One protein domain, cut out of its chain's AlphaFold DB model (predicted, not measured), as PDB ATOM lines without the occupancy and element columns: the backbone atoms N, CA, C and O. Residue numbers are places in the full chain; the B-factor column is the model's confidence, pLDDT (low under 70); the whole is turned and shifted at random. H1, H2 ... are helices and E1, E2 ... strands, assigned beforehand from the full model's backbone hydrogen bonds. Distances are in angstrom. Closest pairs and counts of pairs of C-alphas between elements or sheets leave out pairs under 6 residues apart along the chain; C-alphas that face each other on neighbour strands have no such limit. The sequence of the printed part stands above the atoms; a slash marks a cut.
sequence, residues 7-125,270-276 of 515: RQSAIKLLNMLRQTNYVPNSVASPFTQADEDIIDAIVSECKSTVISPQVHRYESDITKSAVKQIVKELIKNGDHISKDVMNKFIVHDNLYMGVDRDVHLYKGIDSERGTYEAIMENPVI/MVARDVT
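What this domain is: This is residues 7 to 125 and 270 to 276 of the 515 residues of the protein "Fido domain-containing protein" of Clostridium sp. CAG:793 (UniProt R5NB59). Helix H3 runs through the middle of the domain, with H2 packed steeply across it and the last residues of H1 meeting the last residues of H3 at a corner, while three separate two-stranded hairpins are set round it. E1 and E2 make the hairpin by the first residues of H3, E3 and E4 a small one, and E5 and E6 a longer one on which H5 packs. The 126 printed residues hold five named helices and six named strands, in the order H1 H2 E1 E2 H3 H4 E3 E4 E5 E6 H5; each sheet is antiparallel, and the class is mixed, helices and strands. The whole is compact, with a radius of gyration of the C-alphas of 14.8 A, and rounded, spanning 40 by 36 by 29 A.

Where its parts are: H1, residues 7 to 17, begins with C-alpha 7 at (36.464, -42.772, 60.064) and is 15.0 A long from first to last C-alpha. H2, residues 33 to 45, is 19.0 A long. E1 is residues 48 to 52 and E2 residues 54 to 58. H3, residues 64 to 76, is 18.3 A long and begins with C-alpha 64 at (27.534, -27.021, 44.775). H4 is residues 83 to 86, E3 residues 90 to 92 and E4 residues 95 to 97. E5, residues 103 to 109, is 19.7 A long, and E6, residues 116 to 120, is 13.5 A. H5, residues 270 to 276, ends with C-alpha 276 at (39.855, -20.383, 51.465).

How they stand to each other: H3 is the hub. Its residues 74 to 76 touch H1, about perpendicular at 80 degrees, with the C-alphas of Leu 17 and Ile 75 closest at 4.4 A. Residues 39 to 44 of H2 touch H3 at a steep tilt of 56 degrees, opposite ways; the closest C-alphas are Val 43 and Lys 68, 5.8 A. H3 and H4 only just touch, with 3 pairs of C-alphas within 8 A, the closest Ala 66 and Val 85 at 6.3 A. In the hairpin E1 and E2, N 50 and O 56 are within hydrogen-bond range at 2.9 A; in the hairpin E3 and E4, N 90 and O 97 at 2.9 A; in the hairpin E5 and E6, N 106 and O 119 at 2.8 A. The closest C-alphas of E6 and H5, Met 120 and Ala 272, are 5.4 A apart. Every O i to N i+4 pair is within hydrogen-bond range in H1, H3 and H5, and 8 of 9 in H2; H4 is too short for one.

The domain as a whole: The C-alphas farthest apart, of Pro 53 and Ser 111, are 43.8 A apart. Residues 126 to 269 are not printed; C-alphas 125 and 270 are 12.1 A apart across the cut. The link from H1 to H2 is long. Confidence is under 70 at residues 21 to 28 and 77 to 78.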
ATOM      1  N   ARG A   7      35.426 -43.442  59.258       94.31
ATOM      2  CA  ARG A   7      36.464 -42.772  60.064       94.31
ATOM      3  C   ARG A   7      37.850 -42.934  59.452       94.31
ATOM      4  O   ARG A   7      38.586 -41.956  59.351       94.31
ATOM      5  N   GLN A   8      38.206 -44.132  58.995       93.69
ATOM      6  CA  GLN A   8      39.489 -44.339  58.311       93.69
ATOM      7  C   GLN A   8      39.567 -43.550  57.001       93.69
ATOM      8  O   GLN A   8      40.616 -42.992  56.676       93.69
ATOM      9  N   SER A   9      38.447 -43.437  56.284       94.75
ATOM     10  CA  SER A   9      38.353 -42.575  55.103       94.75
ATOM     11  C   SER A   9      38.549 -41.100  55.479       94.75
ATOM     12  O   SER A   9      39.342 -40.418  54.839       94.75
ATOM     13  N   ALA A  10      37.935 -40.615  56.563       96.62
ATOM     14  CA  ALA A  10      38.125 -39.252  57.062       96.62
ATOM     15  C   ALA A  10      39.592 -38.966  57.422       96.62
ATOM     16  O   ALA A  10      40.142 -37.968  56.964       96.62
ATOM     17  N   ILE A  11      40.247 -39.866  58.165       95.69
ATOM     18  CA  ILE A  11      41.671 -39.758  58.537       95.69
ATOM     19  C   ILE A  11      42.551 -39.681  57.285       95.69
ATOM     20  O   ILE A  11      43.410 -38.805  57.167       95.69
ATOM     21  N   LYS A  12      42.324 -40.580  56.321       93.69
ATOM     22  CA  LYS A  12      43.033 -40.586  55.037       93.69
ATOM     23  C   LYS A  12      42.851 -39.256  54.301       93.69
ATOM     24  O   LYS A  12      43.843 -38.652  53.898       93.69
ATOM     25  N   LEU A  13      41.609 -38.801  54.129       94.69
ATOM     26  CA  LEU A  13      41.298 -37.559  53.418       94.69
ATOM     27  C   LEU A  13      41.875 -36.332  54.138       94.69
ATOM     28  O   LEU A  13      42.383 -35.436  53.471       94.69
ATOM     29  N   LEU A  14      41.858 -36.304  55.477       94.88
ATOM     30  CA  LEU A  14      42.432 -35.224  56.285       94.88
ATOM     31  C   LEU A  14      43.944 -35.119  56.078       94.88
ATOM     32  O   LEU A  14      44.468 -34.027  55.855       94.88
ATOM     33  N   ASN A  15      44.635 -36.261  56.110       91.88
ATOM     34  CA  ASN A  15      46.073 -36.322  55.865       91.88
ATOM     35  C   ASN A  15      46.418 -35.836  54.457       91.88
ATOM     36  O   ASN A  15      47.381 -35.096  54.297       91.88
ATOM     37  N   MET A  16      45.622 -36.208  53.451       90.38
ATOM     38  CA  MET A  16      45.795 -35.723  52.078       90.38
ATOM     39  C   MET A  16      45.528 -34.212  51.961       90.38
ATOM     40  O   MET A  16      46.317 -33.495  51.353       90.38
ATOM     41  N   LEU A  17      44.463 -33.698  52.592       91.56
ATOM     42  CA  LEU A  17      44.119 -32.271  52.572       91.56
ATOM     43  C   LEU A  17      45.247 -31.395  53.143       91.56
ATOM     44  O   LEU A  17      45.552 -30.344  52.570       91.56
ATOM     45  N   ARG A  18      45.833 -31.834  54.265       89.62
ATOM     46  CA  ARG A  18      46.856 -31.116  55.048       89.62
ATOM     47  C   ARG A  18      48.272 -31.224  54.485       89.62
ATOM     48  O   ARG A  18      49.180 -30.590  55.022       89.62
ATOM     49  N   GLN A  19      48.483 -31.988  53.413       85.25
ATOM     50  CA  GLN A  19      49.765 -31.977  52.713       85.25
ATOM     51  C   GLN A  19      50.023 -30.584  52.129       85.25
ATOM     52  O   GLN A  19      49.218 -30.041  51.367       85.25
ATOM     53  N   THR A  20      51.148 -29.996  52.526       75.25
ATOM     54  CA  THR A  20      51.600 -28.695  52.030       75.25
ATOM     55  C   THR A  20      52.240 -28.851  50.654       75.25
ATOM     56  O   THR A  20      52.678 -29.939  50.274       75.25
ATOM     57  N   ASN A  21      52.375 -27.748  49.913       68.69
ATOM     58  CA  ASN A  21      52.993 -27.737  48.578       68.69
ATOM     59  C   ASN A  21      54.455 -28.231  48.541       68.69
ATOM     60  O   ASN A  21      55.014 -28.393  47.461       68.69
ATOM     61  N   TYR A  22      55.089 -28.443  49.696       59.19
ATOM     62  CA  TYR A  22      56.484 -28.870  49.814       59.19
ATOM     63  C   TYR A  22      56.659 -30.396  49.850       59.19
ATOM     64  O   TYR A  22      57.793 -30.877  49.824       59.19
ATOM     65  N   VAL A  23      55.564 -31.162  49.898       58.44
ATOM     66  CA  VAL A  23      55.585 -32.630  49.904       58.44
ATOM     67  C   VAL A  23      54.854 -33.140  48.653       58.44
ATOM     68  O   VAL A  23      53.636 -32.996  48.571       58.44
ATOM     69  N   PRO A  24      55.562 -33.712  47.657       51.03
ATOM     70  CA  PRO A  24      54.932 -34.226  46.443       51.03
ATOM     71  C   PRO A  24      53.956 -35.367  46.741       51.03
ATOM     72  O   PRO A  24      54.267 -36.274  47.515       51.03
ATOM     73  N   ASN A  25      52.810 -35.364  46.060       55.50
ATOM     74  CA  ASN A  25      51.859 -36.468  46.118       55.50
ATOM     75  C   ASN A  25      52.470 -37.763  45.565       55.50
ATOM     76  O   ASN A  25      52.973 -37.800  44.440       55.50
ATOM     77  N   SER A  26      52.333 -38.860  46.311       52.94
ATOM     78  CA  SER A  26      52.332 -40.191  45.703       52.94
ATOM     79  C   SER A  26      51.047 -40.352  44.884       52.94
ATOM     80  O   SER A  26      50.024 -39.750  45.207       52.94
ATOM     81  N   VAL A  27      51.100 -41.108  43.781       54.06
ATOM     82  CA  VAL A  27      49.985 -41.268  42.825       54.06
ATOM     83  C   VAL A  27      48.667 -41.520  43.569       54.06
ATOM     84  O   VAL A  27      48.469 -42.580  44.166       54.06
ATOM     85  N   ALA A  28      47.775 -40.526  43.555       60.69
ATOM     86  CA  ALA A  28      46.550 -40.564  44.337       60.69
ATOM     87  C   ALA A  28      45.634 -41.677  43.815       60.69
ATOM     88  O   ALA A  28      45.186 -41.657  42.667       60.69
ATOM     89  N   SER A  29      45.331 -42.648  44.676       71.19
ATOM     90  CA  SER A  29      44.342 -43.681  44.367       71.19
ATOM     91  C   SER A  29      42.961 -43.053  44.089       71.19
ATOM     92  O   SER A  29      42.654 -41.960  44.587       71.19
ATOM     93  N   PRO A  30      42.094 -43.713  43.300       85.19
ATOM     94  CA  PRO A  30      40.708 -43.284  43.130       85.19
ATOM     95  C   PRO A  30      40.002 -43.111  44.483       85.19
ATOM     96  O   PRO A  30      40.336 -43.790  45.455       85.19
ATOM     97  N   PHE A  31      39.029 -42.196  44.546       90.56
ATOM     98  CA  PHE A  31      38.183 -42.090  45.735       90.56
ATOM     99  C   PHE A  31      37.318 -43.347  45.835       90.56
ATOM    100  O   PHE A  31      36.741 -43.796  44.843       90.56
ATOM    101  N   THR A  32      37.270 -43.932  47.024       92.69
ATOM    102  CA  THR A  32      36.357 -45.024  47.363       92.69
ATOM    103  C   THR A  32      34.935 -44.487  47.550       92.69
ATOM    104  O   THR A  32      34.720 -43.277  47.608       92.69
ATOM    105  N   GLN A  33      33.948 -45.376  47.688       92.31
ATOM    106  CA  GLN A  33      32.578 -44.949  47.985       92.31
ATOM    107  C   GLN A  33      32.482 -44.217  49.334       92.31
ATOM    108  O   GLN A  33      31.799 -43.204  49.422       92.31
ATOM    109  N   ALA A  34      33.210 -44.685  50.354       93.12
ATOM    110  CA  ALA A  34      33.269 -44.023  51.655       93.12
ATOM    111  C   ALA A  34      33.904 -42.623  51.568       93.12
ATOM    112  O   ALA A  34      33.395 -41.688  52.184       93.12
ATOM    113  N   ASP A  35      34.954 -42.459  50.751       95.12
ATOM    114  CA  ASP A  35      35.540 -41.139  50.479       95.12
ATOM    115  C   ASP A  35      34.504 -40.199  49.829       95.12
ATOM    116  O   ASP A  35      34.357 -39.053  50.248       95.12
ATOM    117  N   GLU A  36      33.763 -40.675  48.820       95.25
ATOM    118  CA  GLU A  36      32.725 -39.880  48.143       95.25
ATOM    119  C   GLU A  36      31.568 -39.513  49.079       95.25
ATOM    120  O   GLU A  36      31.093 -38.380  49.036       95.25
ATOM    121  N   ASP A  37      31.137 -40.433  49.945       95.31
ATOM    122  CA  ASP A  37      30.064 -40.187  50.907       95.31
ATOM    123  C   ASP A  37      30.448 -39.108  51.929       95.31
ATOM    124  O   ASP A  37      29.621 -38.244  52.235       95.31
ATOM    125  N   ILE A  38      31.698 -39.118  52.406       96.56
ATOM    126  CA  ILE A  38      32.245 -38.068  53.277       96.56
ATOM    127  C   ILE A  38      32.344 -36.743  52.537       96.56
ATOM    128  O   ILE A  38      31.873 -35.727  53.046       96.56
ATOM    129  N   ILE A  39      32.903 -36.743  51.325       96.38
ATOM    130  CA  ILE A  39      33.005 -35.526  50.512       96.38
ATOM    131  C   ILE A  39      31.612 -34.924  50.287       96.38
ATOM    132  O   ILE A  39      31.448 -33.716  50.424       96.38
ATOM    133  N   ASP A  40      30.591 -35.733  50.003       95.31
ATOM    134  CA  ASP A  40      29.219 -35.250  49.809       95.31
ATOM    135  C   ASP A  40      28.584 -34.678  51.085       95.31
ATOM    136  O   ASP A  40      27.842 -33.688  51.010       95.31
ATOM    137  N   ALA A  41      28.878 -35.268  52.249       95.19
ATOM    138  CA  ALA A  41      28.464 -34.718  53.537       95.19
ATOM    139  C   ALA A  41      29.093 -33.330  53.755       95.19
ATOM    140  O   ALA A  41      28.367 -32.357  53.945       95.19
ATOM    141  N   ILE A  42      30.412 -33.214  53.584       95.31
ATOM    142  CA  ILE A  42      31.175 -31.973  53.793       95.31
ATOM    143  C   ILE A  42      30.787 -30.879  52.792       95.31
ATOM    144  O   ILE A  42      30.577 -29.728  53.167       95.31
ATOM    145  N   VAL A  43      30.616 -31.218  51.511       94.81
ATOM    146  CA  VAL A  43      30.175 -30.263  50.472       94.81
ATOM    147  C   VAL A  43      28.823 -29.636  50.821       94.81
ATOM    148  O   VAL A  43      28.521 -28.514  50.401       94.81
ATOM    149  N   SER A  44      27.988 -30.343  51.584       92.44
ATOM    150  CA  SER A  44      26.702 -29.808  52.026       92.44
ATOM    151  C   SER A  44      26.847 -28.750  53.133       92.44
ATOM    152  O   SER A  44      25.992 -27.862  53.233       92.44
ATOM    153  N   GLU A  45      27.965 -28.760  53.860       91.81
ATOM    154  CA  GLU A  45      28.322 -27.790  54.900       91.81
ATOM    155  C   GLU A  45      28.932 -26.495  54.338       91.81
ATOM    156  O   GLU A  45      28.673 -25.412  54.865       91.81
ATOM    157  N   CYS A  46      29.663 -26.571  53.222       92.00
ATOM    158  CA  CYS A  46      30.280 -25.410  52.569       92.00
ATOM    159  C   CYS A  46      29.244 -24.462  51.940       92.00
ATOM    160  O   CYS A  46      28.249 -24.915  51.379       92.00
ATOM    161  N   LYS A  47      29.470 -23.144  51.934       90.00
ATOM    162  CA  LYS A  47      28.607 -22.181  51.208       90.00
ATOM    163  C   LYS A  47      28.585 -22.489  49.704       90.00
ATOM    164  O   LYS A  47      29.627 -22.779  49.127       90.00
ATOM    165  N   SER A  48      27.406 -22.466  49.075       89.81
ATOM    166  CA  SER A  48      27.277 -22.722  47.630       89.81
ATOM    167  C   SER A  48      25.900 -22.379  47.059       89.81
ATOM    168  O   SER A  48      24.912 -22.229  47.775       89.81
ATOM    169  N   THR A  49      25.820 -22.302  45.736       87.94
ATOM    170  CA  THR A  49      24.580 -22.190  44.969       87.94
ATOM    171  C   THR A  49      24.091 -23.566  44.511       87.94
ATOM    172  O   THR A  49      24.848 -24.352  43.936       87.94
ATOM    173  N   VAL A  50      22.805 -23.848  44.726       85.88
ATOM    174  CA  VAL A  50      22.113 -25.041  44.213       85.88
ATOM    175  C   VAL A  50      21.251 -24.643  43.017       85.88
ATOM    176  O   VAL A  50      20.569 -23.621  43.045       85.88
ATOM    177  N   ILE A  51      21.291 -25.458  41.963       81.75
ATOM    178  CA  ILE A  51      20.554 -25.230  40.717       81.75
ATOM    179  C   ILE A  51      19.585 -26.396  40.534       81.75
ATOM    180  O   ILE A  51      20.017 -27.497  40.197       81.75
ATOM    181  N   SER A  52      18.295 -26.171  40.799       72.94
ATOM    182  CA  SER A  52      17.227 -27.153  40.560       72.94
ATOM    183  C   SER A  52      15.841 -26.539  40.781       72.94
ATOM    184  O   SER A  52      15.567 -26.063  41.880       72.94
ATOM    185  N   PRO A  53      14.906 -26.604  39.814       75.69
ATOM    186  CA  PRO A  53      14.901 -25.870  38.534       75.69
ATOM    187  C   PRO A  53      15.115 -24.343  38.657       75.69
ATOM    188  O   PRO A  53      15.282 -23.665  37.644       75.69
ATOM    189  N   GLN A  54      15.115 -23.798  39.876       75.94
ATOM    190  CA  GLN A  54      15.469 -22.413  40.187       75.94
ATOM    191  C   GLN A  54      16.884 -22.338  40.786       75.94
ATOM    192  O   GLN A  54      17.454 -23.348  41.212       75.94
ATOM    193  N   VAL A  55      17.466 -21.137  40.796       80.50
ATOM    194  CA  VAL A  55      18.770 -20.874  41.419       80.50
ATOM    195  C   VAL A  55      18.556 -20.463  42.870       80.50
ATOM    196  O   VAL A  55      17.993 -19.406  43.146       80.50
ATOM    197  N   HIS A  56      19.040 -21.285  43.797       82.38
ATOM    198  CA  HIS A  56      19.024 -21.001  45.228       82.38
ATOM    199  C   HIS A  56      20.446 -20.730  45.714       82.38
ATOM    200  O   HIS A  56      21.297 -21.623  45.735       82.38
ATOM    201  N   ARG A  57      20.710 -19.479  46.096       82.88
ATOM    202  CA  ARG A  57      22.034 -19.013  46.512       82.88
ATOM    203  C   ARG A  57      22.175 -19.121  48.033       82.88
ATOM    204  O   ARG A  57      21.528 -18.376  48.763       82.88
ATOM    205  N   TYR A  58      23.031 -20.023  48.519       84.19
ATOM    206  CA  TYR A  58      23.384 -20.112  49.941       84.19
ATOM    207  C   TYR A  58      24.738 -19.444  50.182       84.19
ATOM    208  O   TYR A  58      25.756 -20.119  50.335       84.19
ATOM    209  N   GLU A  59      24.716 -18.108  50.188       81.94
ATOM    210  CA  GLU A  59      25.833 -17.221  50.564       81.94
ATOM    211  C   GLU A  59      27.094 -17.276  49.681       81.94
ATOM    212  O   GLU A  59      28.059 -16.583  49.978       81.94
ATOM    213  N   SER A  60      27.099 -18.053  48.598       85.38
ATOM    214  CA  SER A  60      28.189 -18.073  47.618       85.38
ATOM    215  C   SER A  60      27.645 -18.268  46.206       85.38
ATOM    216  O   SER A  60      26.696 -19.031  46.002       85.38
ATOM    217  N   ASP A  61      28.273 -17.609  45.230       84.88
ATOM    218  CA  ASP A  61      27.974 -17.755  43.798       84.88
ATOM    219  C   ASP A  61      28.596 -19.035  43.201       84.88
ATOM    220  O   ASP A  61      28.314 -19.394  42.052       84.88
ATOM    221  N   ILE A  62      29.435 -19.748  43.964       88.88
ATOM    222  CA  ILE A  62      30.049 -21.009  43.540       88.88
ATOM    223  C   ILE A  62      29.001 -22.116  43.591       88.88
ATOM    224  O   ILE A  62      28.353 -22.339  44.613       88.88
ATOM    225  N   THR A  63      28.825 -22.850  42.496       89.19
ATOM    226  CA  THR A  63      27.838 -23.941  42.462       89.19
ATOM    227  C   THR A  63      28.236 -25.101  43.375       89.19
ATOM    228  O   THR A  63      29.418 -25.408  43.511       89.19
ATOM    229  N   LYS A  64      27.267 -25.827  43.947       91.00
ATOM    230  CA  LYS A  64      27.534 -27.021  44.775       91.00
ATOM    231  C   LYS A  64      28.389 -28.059  44.037       91.00
ATOM    232  O   LYS A  64      29.285 -28.657  44.627       91.00
ATOM    233  N   SER A  65      28.151 -28.246  42.736       90.12
ATOM    234  CA  SER A  65      28.972 -29.120  41.892       90.12
ATOM    235  C   SER A  65      30.413 -28.631  41.768       90.12
ATOM    236  O   SER A  65      31.325 -29.451  41.833       90.12
ATOM    237  N   ALA A  66      30.627 -27.320  41.618       90.19
ATOM    238  CA  ALA A  66      31.968 -26.744  41.593       90.19
ATOM    239  C   ALA A  66      32.644 -26.892  42.961       90.19
ATOM    240  O   ALA A  66      33.768 -27.373  43.000       90.19
ATOM    241  N   VAL A  67      31.941 -26.622  44.071       93.25
ATOM    242  CA  VAL A  67      32.451 -26.885  45.430       93.25
ATOM    243  C   VAL A  67      32.901 -28.334  45.575       93.25
ATOM    244  O   VAL A  67      34.024 -28.564  46.007       93.25
ATOM    245  N   LYS A  68      32.109 -29.319  45.131       94.38
ATOM    246  CA  LYS A  68      32.530 -30.732  45.164       94.38
ATOM    247  C   LYS A  68      33.841 -30.973  44.415       94.38
ATOM    248  O   LYS A  68      34.694 -31.696  44.919       94.38
ATOM    249  N   GLN A  69      34.017 -30.383  43.234       92.62
ATOM    250  CA  GLN A  69      35.268 -30.530  42.488       92.62
ATOM    251  C   GLN A  69      36.430 -29.803  43.170       92.62
ATOM    252  O   GLN A  69      37.500 -30.382  43.287       92.62
ATOM    253  N   ILE A  70      36.211 -28.600  43.707       92.31
ATOM    254  CA  ILE A  70      37.215 -27.863  44.488       92.31
ATOM    255  C   ILE A  70      37.658 -28.689  45.690       92.31
ATOM    256  O   ILE A  70      38.849 -28.830  45.901       92.31
ATOM    257  N   VAL A  71      36.737 -29.287  46.450       94.12
ATOM    258  CA  VAL A  71      37.083 -30.155  47.586       94.12
ATOM    259  C   VAL A  71      37.942 -31.336  47.129       94.12
ATOM    260  O   VAL A  71      38.936 -31.663  47.771       94.12
ATOM    261  N   LYS A  72      37.609 -31.955  45.992       92.62
ATOM    262  CA  LYS A  72      38.405 -33.053  45.426       92.62
ATOM    263  C   LYS A  72      39.802 -32.609  45.004       92.62
ATOM    264  O   LYS A  72      40.751 -33.326  45.300       92.62
ATOM    265  N   GLU A  73      39.920 -31.456  44.353       90.56
ATOM    266  CA  GLU A  73      41.199 -30.839  43.981       90.56
ATOM    267  C   GLU A  73      41.988 -30.482  45.247       90.56
ATOM    268  O   GLU A  73      43.107 -30.936  45.408       90.56
ATOM    269  N   LEU A  74      41.377 -29.838  46.244       91.00
ATOM    270  CA  LEU A  74      42.006 -29.566  47.538       91.00
ATOM    271  C   LEU A  74      42.485 -30.841  48.240       91.00
ATOM    272  O   LEU A  74      43.487 -30.795  48.936       91.00
ATOM    273  N   ILE A  75      41.828 -31.985  48.082       90.12
ATOM    274  CA  ILE A  75      42.302 -33.233  48.691       90.12
ATOM    275  C   ILE A  75      43.394 -33.903  47.836       90.12
ATOM    276  O   ILE A  75      44.344 -34.447  48.389       90.12
ATOM    277  N   LYS A  76      43.273 -33.903  46.501       82.88
ATOM    278  CA  LYS A  76      44.152 -34.674  45.595       82.88
ATOM    279  C   LYS A  76      45.284 -33.888  44.955       82.88
ATOM    280  O   LYS A  76      46.333 -34.467  44.723       82.88
ATOM    281  N   ASN A  77      45.065 -32.626  44.632       66.81
ATOM    282  CA  ASN A  77      45.953 -31.756  43.873       66.81
ATOM    283  C   ASN A  77      46.266 -30.537  44.748       66.81
ATOM    284  O   ASN A  77      45.505 -29.579  44.860       66.81
ATOM    285  N   GLY A  78      47.376 -30.631  45.477       65.75
ATOM    286  CA  GLY A  78      47.661 -29.743  46.602       65.75
ATOM    287  C   GLY A  78      47.930 -28.282  46.244       65.75
ATOM    288  O   GLY A  78      47.881 -27.438  47.134       65.75
ATOM    289  N   ASP A  79      48.214 -27.982  44.978       81.12
ATOM    290  CA  ASP A  79      48.857 -26.739  44.557       81.12
ATOM    291  C   ASP A  79      48.121 -25.952  43.470       81.12
ATOM    292  O   ASP A  79      48.578 -24.866  43.105       81.12
ATOM    293  N   HIS A  80      46.999 -26.451  42.949       87.50
ATOM    294  CA  HIS A  80      46.174 -25.718  41.993       87.50
ATOM    295  C   HIS A  80      44.728 -26.226  41.940       87.50
ATOM    296  O   HIS A  80      44.425 -27.351  42.325       87.50
ATOM    297  N   ILE A  81      43.834 -25.387  41.417       89.12
ATOM    298  CA  ILE A  81      42.508 -25.781  40.935       89.12
ATOM    299  C   ILE A  81      42.564 -25.792  39.411       89.12
ATOM    300  O   ILE A  81      42.952 -24.795  38.792       89.12
ATOM    301  N   SER A  82      42.171 -26.914  38.811       88.62
ATOM    302  CA  SER A  82      42.230 -27.104  37.365       88.62
ATOM    303  C   SER A  82      41.323 -26.134  36.603       88.62
ATOM    304  O   SER A  82      40.236 -25.741  37.050       88.62
ATOM    305  N   LYS A  83      41.747 -25.780  35.389       87.81
ATOM    306  CA  LYS A  83      40.998 -24.961  34.432       87.81
ATOM    307  C   LYS A  83      39.568 -25.459  34.226       87.81
ATOM    308  O   LYS A  83      38.656 -24.646  34.098       87.81
ATOM    309  N   ASP A  84      39.357 -26.771  34.179       86.00
ATOM    310  CA  ASP A  84      38.037 -27.356  33.931       86.00
ATOM    311  C   ASP A  84      37.042 -27.031  35.051       86.00
ATOM    312  O   ASP A  84      35.868 -26.750  34.778       86.00
ATOM    313  N   VAL A  85      37.522 -26.995  36.297       87.06
ATOM    314  CA  VAL A  85      36.748 -26.560  37.465       87.06
ATOM    315  C   VAL A  85      36.598 -25.040  37.456       87.06
ATOM    316  O   VAL A  85      35.480 -24.528  37.564       87.06
ATOM    317  N   MET A  86      37.699 -24.314  37.241       85.56
ATOM    318  CA  MET A  86      37.729 -22.849  37.246       85.56
ATOM    319  C   MET A  86      36.876 -22.204  36.152       85.56
ATOM    320  O   MET A  86      36.377 -21.100  36.356       85.56
ATOM    321  N   ASN A  87      36.662 -22.859  35.011       81.31
ATOM    322  CA  ASN A  87      35.887 -22.316  33.891       81.31
ATOM    323  C   ASN A  87      34.359 -22.400  34.108       81.31
ATOM    324  O   ASN A  87      33.608 -21.674  33.463       81.31
ATOM    325  N   LYS A  88      33.880 -23.261  35.017       73.81
ATOM    326  CA  LYS A  88      32.441 -23.470  35.318       73.81
ATOM    327  C   LYS A  88      32.097 -23.115  36.766       73.81
ATOM    328  O   LYS A  88      31.191 -23.685  37.375       73.81
ATOM    329  N   PHE A  89      32.874 -22.197  37.317       73.94
ATOM    330  CA  PHE A  89      33.046 -22.040  38.748       73.94
ATOM    331  C   PHE A  89      31.919 -21.234  39.404       73.94
ATOM    332  O   PHE A  89      31.425 -21.612  40.464       73.94
ATOM    333  N   ILE A  90      31.471 -20.163  38.747       79.12
ATOM    334  CA  ILE A  90      30.542 -19.167  39.292       79.12
ATOM    335  C   ILE A  90      29.264 -19.183  38.481       79.12
ATOM    336  O   ILE A  90      29.321 -19.205  37.251       79.12
ATOM    337  N   VAL A  91      28.125 -19.086  39.157       75.44
ATOM    338  CA  VAL A  91      26.870 -18.703  38.514       75.44
ATOM    339  C   VAL A  91      26.445 -17.336  39.016       75.44
ATOM    340  O   VAL A  91      26.068 -17.147  40.173       75.44
ATOM    341  N   HIS A  92      26.474 -16.376  38.103       74.31
ATOM    342  CA  HIS A  92      26.004 -15.025  38.346       74.31
ATOM    343  C   HIS A  92      25.045 -14.644  37.226       74.31
ATOM    344  O   HIS A  92      25.363 -14.845  36.057       74.31
ATOM    345  N   ASP A  93      23.852 -14.158  37.575       72.38
ATOM    346  CA  ASP A  93      22.795 -13.868  36.598       72.38
ATOM    347  C   ASP A  93      22.468 -15.047  35.654       72.38
ATOM    348  O   ASP A  93      22.211 -14.854  34.467       72.38
ATOM    349  N   ASN A  94      22.499 -16.282  36.171       71.25
ATOM    350  CA  ASN A  94      22.333 -17.527  35.401       71.25
ATOM    351  C   ASN A  94      23.395 -17.763  34.306       71.25
ATOM    352  O   ASN A  94      23.230 -18.658  33.476       71.25
ATOM    353  N   LEU A  95      24.497 -17.008  34.309       74.06
ATOM    354  CA  LEU A  95      25.645 -17.232  33.438       74.06
ATOM    355  C   LEU A  95      26.747 -17.966  34.202       74.06
ATOM    356  O   LEU A  95      27.194 -17.512  35.257       74.06
ATOM    357  N   TYR A  96      27.222 -19.075  33.630       76.06
ATOM    358  CA  TYR A  96      28.453 -19.705  34.089       76.06
ATOM    359  C   TYR A  96      29.645 -18.843  33.707       76.06
ATOM    360  O   TYR A  96      29.874 -18.557  32.530       76.06
ATOM    361  N   MET A  97      30.409 -18.446  34.714       77.81
ATOM    362  CA  MET A  97      31.599 -17.633  34.549       77.81
ATOM    363  C   MET A  97      32.748 -18.183  35.365       77.81
ATOM    364  O   MET A  97      32.572 -18.854  36.381       77.81
ATOM    365  N   GLY A  98      33.948 -17.915  34.877       81.88
ATOM    366  CA  GLY A  98      35.123 -18.582  35.373       81.88
ATOM    367  C   GLY A  98      36.378 -18.187  34.626       81.88
ATOM    368  O   GLY A  98      36.361 -17.376  33.694       81.88
ATOM    369  N   VAL A  99      37.477 -18.789  35.050       83.69
ATOM    370  CA  VAL A  99      38.820 -18.488  34.576       83.69
ATOM    371  C   VAL A  99      39.313 -19.613  33.673       83.69
ATOM    372  O   VAL A  99      39.156 -20.792  33.968       83.69
ATOM    373  N   ASP A 100      39.914 -19.240  32.542       82.25
ATOM    374  CA  ASP A 100      40.338 -20.165  31.484       82.25
ATOM    375  C   ASP A 100      41.756 -20.729  31.673       82.25
ATOM    376  O   ASP A 100      42.478 -20.943  30.692       82.25
ATOM    377  N   ARG A 101      42.181 -20.927  32.921       85.62
ATOM    378  CA  ARG A 101      43.504 -21.452  33.279       85.62
ATOM    379  C   ARG A 101      43.473 -22.139  34.638       85.62
ATOM    380  O   ARG A 101      42.564 -21.881  35.424       85.62
ATOM    381  N   ASP A 102      44.495 -22.943  34.898       88.44
ATOM    382  CA  ASP A 102      44.774 -23.443  36.240       88.44
ATOM    383  C   ASP A 102      45.119 -22.265  37.154       88.44
ATOM    384  O   ASP A 102      45.748 -21.285  36.725       88.44
ATOM    385  N   VAL A 103      44.665 -22.345  38.400       88.56
ATOM    386  CA  VAL A 103      44.901 -21.308  39.404       88.56
ATOM    387  C   VAL A 103      45.627 -21.922  40.580       88.56
ATOM    388  O   VAL A 103      45.118 -22.856  41.194       88.56
ATOM    389  N   HIS A 104      46.806 -21.389  40.884       89.44
ATOM    390  CA  HIS A 104      47.639 -21.915  41.956       89.44
ATOM    391  C   HIS A 104      47.034 -21.690  43.346       89.44
ATOM    392  O   HIS A 104      46.382 -20.679  43.624       89.44
ATOM    393  N   LEU A 105      47.294 -22.651  44.225       90.00
ATOM    394  CA  LEU A 105      46.955 -22.641  45.637       90.00
ATOM    395  C   LEU A 105      48.235 -22.763  46.460       90.00
ATOM    396  O   LEU A 105      49.073 -23.626  46.197       90.00
ATOM    397  N   TYR A 106      48.342 -21.954  47.502       88.69
ATOM    398  CA  TYR A 106      49.372 -22.071  48.523       88.69
ATOM    399  C   TYR A 106      48.745 -22.632  49.790       88.69
ATOM    400  O   TYR A 106      47.908 -21.982  50.410       88.69
ATOM    401  N   LYS A 107      49.149 -23.837  50.174       88.75
ATOM    402  CA  LYS A 107      48.758 -24.501  51.408       88.75
ATOM    403  C   LYS A 107      49.882 -24.479  52.417       88.75
ATOM    404  O   LYS A 107      51.014 -24.884  52.137       88.75
ATOM    405  N   GLY A 108      49.537 -24.073  53.623       87.62
ATOM    406  CA  GLY A 108      50.479 -23.981  54.719       87.62
ATOM    407  C   GLY A 108      49.769 -23.906  56.054       87.62
ATOM    408  O   GLY A 108      48.595 -24.251  56.177       87.62
ATOM    409  N   ILE A 109      50.521 -23.461  57.051       86.38
ATOM    410  CA  ILE A 109      50.004 -23.138  58.372       86.38
ATOM    411  C   ILE A 109      50.009 -21.617  58.469       86.38
ATOM    412  O   ILE A 109      51.054 -20.995  58.267       86.38
ATOM    413  N   ASP A 110      48.851 -21.038  58.765       82.06
ATOM    414  CA  ASP A 110      48.731 -19.636  59.145       82.06
ATOM    415  C   ASP A 110      49.518 -19.432  60.449       82.06
ATOM    416  O   ASP A 110      49.201 -20.025  61.484       82.06
ATOM    417  N   SER A 111      50.569 -18.615  60.395       75.81
ATOM    418  CA  SER A 111      51.459 -18.369  61.531       75.81
ATOM    419  C   SER A 111      50.796 -17.620  62.688       75.81
ATOM    420  O   SER A 111      51.261 -17.740  63.819       75.81
ATOM    421  N   GLU A 112      49.743 -16.842  62.427       74.88
ATOM    422  CA  GLU A 112      49.016 -16.091  63.457       74.88
ATOM    423  C   GLU A 112      47.980 -16.973  64.157       74.88
ATOM    424  O   GLU A 112      47.805 -16.893  65.374       74.88
ATOM    425  N   ARG A 113      47.295 -17.836  63.396       70.69
ATOM    426  CA  ARG A 113      46.213 -18.688  63.916       70.69
ATOM    427  C   ARG A 113      46.668 -20.077  64.354       70.69
ATOM    428  O   ARG A 113      45.963 -20.727  65.127       70.69
ATOM    429  N   GLY A 114      47.808 -20.545  63.847       80.19
ATOM    430  CA  GLY A 114      48.282 -21.919  64.021       80.19
ATOM    431  C   GLY A 114      47.420 -22.959  63.297       80.19
ATOM    432  O   GLY A 114      47.502 -24.146  63.607       80.19
ATOM    433  N   THR A 115      46.568 -22.535  62.359       82.62
ATOM    434  CA  THR A 115      45.639 -23.399  61.619       82.62
ATOM    435  C   THR A 115      46.116 -23.623  60.192       82.62
ATOM    436  O   THR A 115      46.761 -22.761  59.606       82.62
ATOM    437  N   TYR A 116      45.770 -24.767  59.601       89.12
ATOM    438  CA  TYR A 116      46.000 -24.984  58.174       89.12
ATOM    439  C   TYR A 116      45.196 -23.980  57.346       89.12
ATOM    440  O   TYR A 116      44.014 -23.772  57.621       89.12
ATOM    441  N   GLU A 117      45.810 -23.449  56.294       89.12
ATOM    442  CA  GLU A 117      45.189 -22.518  55.353       89.12
ATOM    443  C   GLU A 117      45.506 -22.925  53.908       89.12
ATOM    444  O   GLU A 117      46.565 -23.495  53.626       89.12
ATOM    445  N   ALA A 118      44.585 -22.613  52.992       90.62
ATOM    446  CA  ALA A 118      44.822 -22.630  51.554       90.62
ATOM    447  C   ALA A 118      44.483 -21.260  50.955       90.62
ATOM    448  O   ALA A 118      43.330 -20.818  50.985       90.62
ATOM    449  N   ILE A 119      45.485 -20.604  50.377       89.81
ATOM    450  CA  ILE A 119      45.366 -19.296  49.736       89.81
ATOM    451  C   ILE A 119      45.396 -19.487  48.227       89.81
ATOM    452  O   ILE A 119      46.385 -19.945  47.656       89.81
ATOM    453  N   MET A 120      44.308 -19.104  47.573       89.56
ATOM    454  CA  MET A 120      44.228 -19.084  46.120       89.56
ATOM    455  C   MET A 120      44.901 -17.827  45.570       89.56
ATOM    456  O   MET A 120      44.611 -16.715  46.020       89.56
ATOM    457  N   GLU A 121      45.779 -17.978  44.574       87.00
ATOM    458  CA  GLU A 121      46.304 -16.814  43.860       87.00
ATOM    459  C   GLU A 121      45.152 -16.060  43.182       87.00
ATOM    460  O   GLU A 121      44.205 -16.667  42.684       87.00
ATOM    461  N   ASN A 122      45.220 -14.728  43.121       82.94
ATOM    462  CA  ASN A 122      44.154 -13.968  42.482       82.94
ATOM    463  C   ASN A 122      44.154 -14.218  40.958       82.94
ATOM    464  O   ASN A 122      45.096 -13.803  40.268       82.94
ATOM    465  N   PRO A 123      43.113 -14.852  40.385       81.25
ATOM    466  CA  PRO A 123      43.169 -15.282  38.995       81.25
ATOM    467  C   PRO A 123      42.780 -14.179  38.004       81.25
ATOM    468  O   PRO A 123      43.040 -14.320  36.803       81.25
ATOM    469  N   VAL A 124      42.150 -13.103  38.494       88.00
ATOM    470  CA  VAL A 124      41.685 -11.958  37.707       88.00
ATOM    471  C   VAL A 124      41.964 -10.663  38.455       88.00
ATOM    472  O   VAL A 124      41.631 -10.486  39.626       88.00
ATOM    473  N   ILE A 125      42.548  -9.711  37.749       88.69
ATOM    474  CA  ILE A 125      42.766  -8.363  38.244       88.69
ATOM    475  C   ILE A 125      41.458  -7.594  38.126       88.69
ATOM    476  O   ILE A 125      40.856  -7.520  37.054       88.69
ATOM    477  N   MET A 270      36.394 -12.267  45.908       80.38
ATOM    478  CA  MET A 270      35.361 -12.943  46.702       80.38
ATOM    479  C   MET A 270      35.399 -14.457  46.494       80.38
ATOM    480  O   MET A 270      35.363 -15.204  47.461       80.38
ATOM    481  N   VAL A 271      35.587 -14.906  45.253       82.69
ATOM    482  CA  VAL A 271      35.792 -16.328  44.940       82.69
ATOM    483  C   VAL A 271      37.020 -16.910  45.637       82.69
ATOM    484  O   VAL A 271      36.927 -17.986  46.216       82.69
ATOM    485  N   ALA A 272      38.157 -16.211  45.613       86.62
ATOM    486  CA  ALA A 272      39.361 -16.670  46.300       86.62
ATOM    487  C   ALA A 272      39.120 -16.817  47.813       86.62
ATOM    488  O   ALA A 272      39.516 -17.820  48.401       86.62
ATOM    489  N   ARG A 273      38.390 -15.871  48.426       86.44
ATOM    490  CA  ARG A 273      37.968 -15.961  49.835       86.44
ATOM    491  C   ARG A 273      37.037 -17.145  50.090       86.44
ATOM    492  O   ARG A 273      37.216 -17.838  51.086       86.44
ATOM    493  N   ASP A 274      36.083 -17.396  49.197       88.06
ATOM    494  CA  ASP A 274      35.183 -18.547  49.300       88.06
ATOM    495  C   ASP A 274      35.958 -19.872  49.212       88.06
ATOM    496  O   ASP A 274      35.665 -20.787  49.972       88.06
ATOM    497  N   VAL A 275      36.981 -19.979  48.353       90.06
ATOM    498  CA  VAL A 275      37.861 -21.164  48.281       90.06
ATOM    499  C   VAL A 275      38.631 -21.374  49.580       90.06
ATOM    500  O   VAL A 275      38.673 -22.497  50.084       90.06
ATOM    501  N   THR A 276      39.198 -20.312  50.152       90.12
ATOM    502  CA  THR A 276      39.855 -20.383  51.465       90.12
ATOM    503  C   THR A 276      38.871 -20.825  52.550       90.12
ATOM    504  O   THR A 276      39.185 -21.705  53.350       90.12
TER     505      THR A 276